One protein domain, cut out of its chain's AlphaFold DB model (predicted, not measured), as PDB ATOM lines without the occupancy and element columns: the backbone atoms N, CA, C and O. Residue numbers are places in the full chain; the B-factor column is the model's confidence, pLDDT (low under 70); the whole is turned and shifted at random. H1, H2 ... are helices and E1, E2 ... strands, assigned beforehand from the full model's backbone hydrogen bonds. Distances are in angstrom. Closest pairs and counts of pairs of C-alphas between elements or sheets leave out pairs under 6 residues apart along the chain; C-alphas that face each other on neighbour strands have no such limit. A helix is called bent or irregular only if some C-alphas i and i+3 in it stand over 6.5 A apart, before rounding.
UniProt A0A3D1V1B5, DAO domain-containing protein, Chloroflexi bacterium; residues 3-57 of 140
ATOM      1  N   ILE A   3     174.833 176.348 112.980       51.75
ATOM      2  CA  ILE A   3     175.376 177.578 113.559       51.75
ATOM      3  C   ILE A   3     176.707 177.157 114.153       51.75
ATOM      4  O   ILE A   3     176.681 176.359 115.076       51.75
ATOM      5  N   ARG A   4     177.822 177.631 113.578       53.62
ATOM      6  CA  ARG A   4     179.212 177.479 114.060       53.62
ATOM      7  C   ARG A   4     179.407 176.287 115.019       53.62
ATOM      8  O   ARG A   4     179.217 176.412 116.226       53.62
ATOM      9  N   ASP A   5     179.675 175.126 114.426       62.56
ATOM     10  CA  ASP A   5     179.981 173.858 115.105       62.56
ATOM     11  C   ASP A   5     178.899 173.299 116.050       62.56
ATOM     12  O   ASP A   5     179.097 172.369 116.833       62.56
ATOM     13  N   SER A   6     177.688 173.834 115.918       71.75
ATOM     14  CA  SER A   6     176.476 173.353 116.562       71.75
ATOM     15  C   SER A   6     175.390 173.071 115.529       71.75
ATOM     16  O   SER A   6     175.231 173.757 114.511       71.75
ATOM     17  N   TYR A   7     174.610 172.034 115.803       83.00
ATOM     18  CA  TYR A   7     173.458 171.651 115.006       83.00
ATOM     19  C   TYR A   7     172.203 171.696 115.863       83.00
ATOM     20  O   TYR A   7     172.223 171.484 117.075       83.00
ATOM     21  N   TRP A   8     171.080 171.938 115.204       86.69
ATOM     22  CA  TRP A   8     169.781 171.802 115.825       86.69
ATOM     23  C   TRP A   8     168.749 171.335 114.810       86.69
ATOM     24  O   TRP A   8     168.884 171.552 113.600       86.69
ATOM     25  N   GLN A   9     167.707 170.701 115.327       89.19
ATOM     26  CA  GLN A   9     166.533 170.303 114.568       89.19
ATOM     27  C   GLN A   9     165.290 170.375 115.448       89.19
ATOM     28  O   GLN A   9     165.357 170.131 116.655       89.19
ATOM     29  N   GLN A  10     164.152 170.675 114.831       91.81
ATOM     30  CA  GLN A  10     162.856 170.510 115.471       91.81
ATOM     31  C   GLN A  10     162.322 169.106 115.165       91.81
ATOM     32  O   GLN A  10     162.327 168.666 114.015       91.81
ATOM     33  N   THR A  11     161.883 168.386 116.189       92.88
ATOM     34  CA  THR A  11     161.224 167.088 116.042       92.88
ATOM     35  C   THR A  11     159.751 167.271 115.678       92.88
ATOM     36  O   THR A  11     159.170 168.342 115.853       92.88
ATOM     37  N   ARG A  12     159.110 166.208 115.176       94.38
ATOM     38  CA  ARG A  12     157.701 166.251 114.733       94.38
ATOM     39  C   ARG A  12     156.711 166.634 115.837       94.38
ATOM     40  O   ARG A  12     155.657 167.176 115.538       94.38
ATOM     41  N   ASP A  13     157.046 166.359 117.093       94.50
ATOM     42  CA  ASP A  13     156.266 166.732 118.278       94.50
ATOM     43  C   ASP A  13     156.607 168.137 118.811       94.50
ATOM     44  O   ASP A  13     156.227 168.494 119.924       94.50
ATOM     45  N   GLY A  14     157.332 168.940 118.028       90.81
ATOM     46  CA  GLY A  14     157.600 170.348 118.306       90.81
ATOM     47  C   GLY A  14     158.768 170.615 119.256       90.81
ATOM     48  O   GLY A  14     159.072 171.784 119.499       90.81
ATOM     49  N   LYS A  15     159.449 169.581 119.770       92.25
ATOM     50  CA  LYS A  15     160.648 169.753 120.606       92.25
ATOM     51  C   LYS A  15     161.835 170.180 119.750       92.25
ATOM     52  O   LYS A  15     161.911 169.883 118.563       92.25
ATOM     53  N   PHE A  16     162.800 170.828 120.384       90.75
ATOM     54  CA  PHE A  16     164.073 171.163 119.762       90.75
ATOM     55  C   PHE A  16     165.160 170.248 120.319       90.75
ATOM     56  O   PHE A  16     165.272 170.069 121.532       90.75
ATOM     57  N   VAL A  17     165.947 169.659 119.424       91.06
ATOM     58  CA  VAL A  17     167.179 168.944 119.760       91.06
ATOM     59  C   VAL A  17     168.331 169.792 119.278       91.06
ATOM     60  O   VAL A  17     168.356 170.193 118.116       91.06
ATOM     61  N   ILE A  18     169.264 170.065 120.180       88.25
ATOM     62  CA  ILE A  18     170.432 170.897 119.931       88.25
ATOM     63  C   ILE A  18     171.639 170.127 120.438       88.25
ATOM     64  O   ILE A  18     171.576 169.481 121.485       88.25
ATOM     65  N   GLY A  19     172.717 170.186 119.678       85.31
ATOM     66  CA  GLY A  19     173.976 169.560 120.027       85.31
ATOM     67  C   GLY A  19     175.121 170.204 119.264       85.31
ATOM     68  O   GLY A  19     174.941 171.179 118.535       85.31
ATOM     69  N   GLY A  20     176.304 169.632 119.434       75.56
ATOM     70  CA  GLY A  20     177.561 170.307 119.125       75.56
ATOM     71  C   GLY A  20     178.186 170.856 120.400       75.56
ATOM     72  O   GLY A  20     177.637 170.644 121.478       75.56
ATOM     73  N   SER A  21     179.325 171.536 120.277       73.25
ATOM     74  CA  SER A  21     180.266 171.765 121.391       73.25
ATOM     75  C   SER A  21     180.936 170.454 121.820       73.25
ATOM     76  O   SER A  21     180.465 169.740 122.707       73.25
ATOM     77  N   ARG A  22     182.010 170.103 121.112       75.31
ATOM     78  CA  ARG A  22     182.806 168.896 121.342       75.31
ATOM     79  C   ARG A  22     184.062 169.277 122.113       75.31
ATOM     80  O   ARG A  22     184.600 170.361 121.941       75.31
ATOM     81  N   VAL A  23     184.551 168.370 122.944       71.19
ATOM     82  CA  VAL A  23     185.839 168.537 123.620       71.19
ATOM     83  C   VAL A  23     186.673 167.313 123.280       71.19
ATOM     84  O   VAL A  23     186.189 166.193 123.464       71.19
ATOM     85  N   LEU A  24     187.888 167.507 122.750       68.25
ATOM     86  CA  LEU A  24     188.849 166.409 122.755       68.25
ATOM     87  C   LEU A  24     189.362 166.277 124.174       68.25
ATOM     88  O   LEU A  24     190.062 167.151 124.679       68.25
ATOM     89  N   ASP A  25     189.039 165.154 124.792       65.56
ATOM     90  CA  ASP A  25     189.785 164.683 125.942       65.56
ATOM     91  C   ASP A  25     190.994 163.883 125.431       65.56
ATOM     92  O   ASP A  25     190.923 162.671 125.218       65.56
ATOM     93  N   THR A  26     192.092 164.583 125.126       55.62
ATOM     94  CA  THR A  26     193.376 163.945 124.782       55.62
ATOM     95  C   THR A  26     194.166 163.524 126.023       55.62
ATOM     96  O   THR A  26     195.058 162.678 125.921       55.62
ATOM     97  N   VAL A  27     193.816 164.048 127.205       44.38
ATOM     98  CA  VAL A  27     194.527 163.839 128.474       44.38
ATOM     99  C   VAL A  27     193.637 163.061 129.442       44.38
ATOM    100  O   VAL A  27     193.203 163.562 130.472       44.38
ATOM    101  N   GLY A  28     193.389 161.795 129.115       49.75
ATOM    102  CA  GLY A  28     192.586 160.931 129.975       49.75
ATOM    103  C   GLY A  28     191.894 159.814 129.217       49.75
ATOM    104  O   GLY A  28     190.676 159.800 129.083       49.75
ATOM    105  N   ARG A  29     192.647 158.785 128.798       52.28
ATOM    106  CA  ARG A  29     192.039 157.510 128.353       52.28
ATOM    107  C   ARG A  29     191.206 156.819 129.454       52.28
ATOM    108  O   ARG A  29     190.588 155.794 129.182       52.28
ATOM    109  N   ASP A  30     191.166 157.386 130.658       55.50
ATOM    110  CA  ASP A  30     190.500 156.849 131.842       55.50
ATOM    111  C   ASP A  30     188.998 157.198 131.916       55.50
ATOM    112  O   ASP A  30     188.270 156.579 132.690       55.50
ATOM    113  N   ASN A  31     188.496 158.108 131.065       64.31
ATOM    114  CA  ASN A  31     187.108 158.601 131.114       64.31
ATOM    115  C   ASN A  31     186.231 158.180 129.917       64.31
ATOM    116  O   ASN A  31     185.165 158.752 129.701       64.31
ATOM    117  N   LEU A  32     186.614 157.151 129.148       68.44
ATOM    118  CA  LEU A  32     185.888 156.691 127.940       68.44
ATOM    119  C   LEU A  32     184.393 156.389 128.157       68.44
ATOM    120  O   LEU A  32     183.618 156.336 127.197       68.44
ATOM    121  N   HIS A  33     183.995 156.150 129.404       75.44
ATOM    122  CA  HIS A  33     182.628 155.824 129.794       75.44
ATOM    123  C   HIS A  33     181.895 156.963 130.498       75.44
ATOM    124  O   HIS A  33     180.711 156.791 130.801       75.44
ATOM    125  N   ASP A  34     182.546 158.105 130.739       80.81
ATOM    126  CA  ASP A  34     181.849 159.254 131.292       80.81
ATOM    127  C   ASP A  34     180.854 159.808 130.262       80.81
ATOM    128  O   ASP A  34     181.161 160.066 129.100       80.81
ATOM    129  N   ARG A  35     179.607 159.934 130.704       83.12
ATOM    130  CA  ARG A  35     178.484 160.486 129.934       83.12
ATOM    131  C   ARG A  35     177.827 161.639 130.683       83.12
ATOM    132  O   ARG A  35     176.694 162.016 130.359       83.12
ATOM    133  N   SER A  36     178.508 162.148 131.708       85.38
ATOM    134  CA  SER A  36     178.098 163.309 132.469       85.38
ATOM    135  C   SER A  36     177.923 164.509 131.540       85.38
ATOM    136  O   SER A  36     178.539 164.633 130.479       85.38
ATOM    137  N   VAL A  37     176.993 165.381 131.913       86.50
ATOM    138  CA  VAL A  37     176.776 166.636 131.202       86.50
ATOM    139  C   VAL A  37     177.625 167.684 131.897       86.50
ATOM    140  O   VAL A  37     177.331 168.044 133.035       86.50
ATOM    141  N   SER A  38     178.652 168.183 131.212       85.50
ATOM    142  CA  SER A  38     179.425 169.324 131.705       85.50
ATOM    143  C   SER A  38     178.536 170.575 131.750       85.50
ATOM    144  O   SER A  38     177.977 170.956 130.711       85.50
ATOM    145  N   PRO A  39     178.394 171.235 132.918       86.75
ATOM    146  CA  PRO A  39     177.645 172.484 133.032       86.75
ATOM    147  C   PRO A  39     178.180 173.584 132.110       86.75
ATOM    148  O   PRO A  39     177.387 174.310 131.511       86.75
ATOM    149  N   ASP A  40     179.503 173.659 131.938       85.56
ATOM    150  CA  ASP A  40     180.161 174.683 131.120       85.56
ATOM    151  C   ASP A  40     179.857 174.490 129.631       85.56
ATOM    152  O   ASP A  40     179.480 175.437 128.934       85.56
ATOM    153  N   ILE A  41     179.940 173.243 129.146       83.50
ATOM    154  CA  ILE A  41     179.587 172.903 127.759       83.50
ATOM    155  C   ILE A  41     178.105 173.201 127.521       83.50
ATOM    156  O   ILE A  41     177.761 173.866 126.546       83.50
ATOM    157  N   LEU A  42     177.228 172.778 128.439       87.56
ATOM    158  CA  LEU A  42     175.794 173.042 128.338       87.56
ATOM    159  C   LEU A  42     175.505 174.549 128.260       87.56
ATOM    160  O   LEU A  42     174.757 174.988 127.384       87.56
ATOM    161  N   GLN A  43     176.112 175.354 129.136       88.06
ATOM    162  CA  GLN A  43     175.930 176.805 129.141       88.06
ATOM    163  C   GLN A  43     176.431 177.452 127.843       88.06
ATOM    164  O   GLN A  43     175.752 178.328 127.292       88.06
ATOM    165  N   LYS A  44     177.574 176.998 127.313       85.94
ATOM    166  CA  LYS A  44     178.109 177.447 126.021       85.94
ATOM    167  C   LYS A  44     177.141 177.130 124.877       85.94
ATOM    168  O   LYS A  44     176.780 178.037 124.125       85.94
ATOM    169  N   THR A  45     176.656 175.890 124.782       86.19
ATOM    170  CA  THR A  45     175.699 175.470 123.745       86.19
ATOM    171  C   THR A  45     174.406 176.288 123.800       86.19
ATOM    172  O   THR A  45     173.935 176.778 122.772       86.19
ATOM    173  N   LEU A  46     173.846 176.502 124.997       87.94
ATOM    174  CA  LEU A  46     172.632 177.305 125.181       87.94
ATOM    175  C   LEU A  46     172.845 178.776 124.806       87.94
ATOM    176  O   LEU A  46     171.974 179.384 124.185       87.94
ATOM    177  N   SER A  47     174.005 179.348 125.133       87.88
ATOM    178  CA  SER A  47     174.316 180.741 124.790       87.88
ATOM    179  C   SER A  47     174.405 180.937 123.273       87.88
ATOM    180  O   SER A  47     173.849 181.902 122.744       87.88
ATOM    181  N   MET A  48     175.026 179.993 122.557       84.56
ATOM    182  CA  MET A  48     175.075 180.005 121.089       84.56
ATOM    183  C   MET A  48     173.684 179.855 120.465       84.56
ATOM    184  O   MET A  48     173.364 180.547 119.496       84.56
ATOM    185  N   LEU A  49     172.831 179.000 121.040       85.12
ATOM    186  CA  LEU A  49     171.448 178.858 120.598       85.12
ATOM    187  C   LEU A  49     170.676 180.167 120.747       85.12
ATOM    188  O   LEU A  49     170.071 180.610 119.779       85.12
ATOM    189  N   VAL A  50     170.672 180.777 121.934       89.12
ATOM    190  CA  VAL A  50     169.890 181.997 122.199       89.12
ATOM    191  C   VAL A  50     170.382 183.165 121.345       89.12
ATOM    192  O   VAL A  50     169.573 183.991 120.925       89.12
ATOM    193  N   ALA A  51     171.681 183.216 121.036       88.50
ATOM    194  CA  ALA A  51     172.226 184.188 120.095       88.50
ATOM    195  C   ALA A  51     171.658 184.012 118.675       88.50
ATOM    196  O   ALA A  51     171.377 185.001 118.001       88.50
ATOM    197  N   ALA A  52     171.457 182.771 118.225       85.31
ATOM    198  CA  ALA A  52     170.950 182.484 116.884       85.31
ATOM    199  C   ALA A  52     169.415 182.436 116.783       85.31
ATOM    200  O   ALA A  52     168.850 182.775 115.747       85.31
ATOM    201  N   LEU A  53     168.738 182.008 117.849       87.38
ATOM    202  CA  LEU A  53     167.291 181.832 117.948       87.38
ATOM    203  C   LEU A  53     166.790 182.460 119.260       87.38
ATOM    204  O   LEU A  53     166.460 181.742 120.208       87.38
ATOM    205  N   PRO A  54     166.683 183.801 119.336       90.88
ATOM    206  CA  PRO A  54     166.303 184.498 120.568       90.88
ATOM    207  C   PRO A  54     164.936 184.087 121.125       90.88
ATOM    208  O   PRO A  54     164.721 184.147 122.332       90.88
ATOM    209  N   ALA A  55     164.030 183.621 120.257       90.44
ATOM    210  CA  ALA A  55     162.719 183.096 120.639       90.44
ATOM    211  C   ALA A  55     162.795 181.863 121.561       90.44
ATOM    212  O   ALA A  55     161.809 181.525 122.209       90.44
ATOM    213  N   LEU A  56     163.952 181.197 121.634       89.00
ATOM    214  CA  LEU A  56     164.175 180.040 122.497       89.00
ATOM    215  C   LEU A  56     164.752 180.405 123.876       89.00
ATOM    216  O   LEU A  56     165.097 179.507 124.633       89.00
ATOM    217  N   ARG A  57     164.867 181.691 124.236       91.44
ATOM    218  CA  ARG A  57     165.462 182.118 125.518       91.44
ATOM    219  C   ARG A  57     164.777 181.518 126.748       91.44
ATOM    220  O   ARG A  57     165.463 181.080 127.663       91.44
TER     221      ARG A  57
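Overview. This is residues 3 to 57 of the 140 residues of the protein "DAO domain-containing protein" of Chloroflexi bacterium (UniProt A0A3D1V1B5). A short two-stranded hairpin, E1 and E2, has one helix, H1, packed loosely on it, nearer to E2 than to E1. From E2 a long loop swings out and folds back to H1, and residues 24 to 40, of which 39 and 40 belong to H1, stick out from this small body. The printed part has 55 residues with two named strands and one named helix, in the order E1, E2, H1; the sheet's order is E1 - E2, antiparallel, and the class is mixed, helices and strands, with under half of the residues in named elements. The whole is loose, with a radius of gyration of the C-alphas of 13.5 A, and elongated, spanning 39 by 23 by 18 A.

Arrangement. Start at E1, residues 6 to 10, and go on to E2, residues 16 to 20; the two are antiparallel neighbours and form a hairpin, with 165 degrees between their directions. Look at C-alphas 8 and 18, which face each other at 4.3 A. Then look at the backbone, where N 7 and O 19 are within hydrogen-bond range at 2.9 A, as are N 17 and O 9 at 2.9 A. Further along comes H1, residues 39 to 52. Its closest C-alphas to E2 are those of Thr 45 and Gly 20, 7.2 A apart, and the two centres are 10.2 A apart. To E1 the closest C-alphas are those of Thr 45 and Ser 6, 7.5 A apart, with 12.5 A between centres. In H1 every O i to N i+4 pair is within hydrogen-bond range.

Along the chain. Find C-alpha 6 at (176.476, 173.353, 116.562); from there E1 runs 14.0 A to C-alpha 10. After a tight link of 5 residues, E2 begins at C-alpha 16, at (164.073, 171.163, 119.762), and runs 13.5 A to C-alpha 20. Residues 21 to 38 then hold no named element. H1 begins at C-alpha 39 and runs 20.1 A to C-alpha 52, at (170.950, 182.484, 116.884); it is not bent.

Size, cuts and confidence. The two C-alphas farthest apart are those of Asp 30 and Ala 55, at 39.8 A. The printed part runs from residue 3 to residue 57 and has no cut. The link from E2 to H1, 18 residues, is long. Without residues 24 to 40, which stand free, the body has 38 residues and spans 30 by 19 by 15 A. The mean pLDDT of the printed part is 79.8; look for values under 70 at residues 3 to 5 and 24 to 32, where the model's confidence is low.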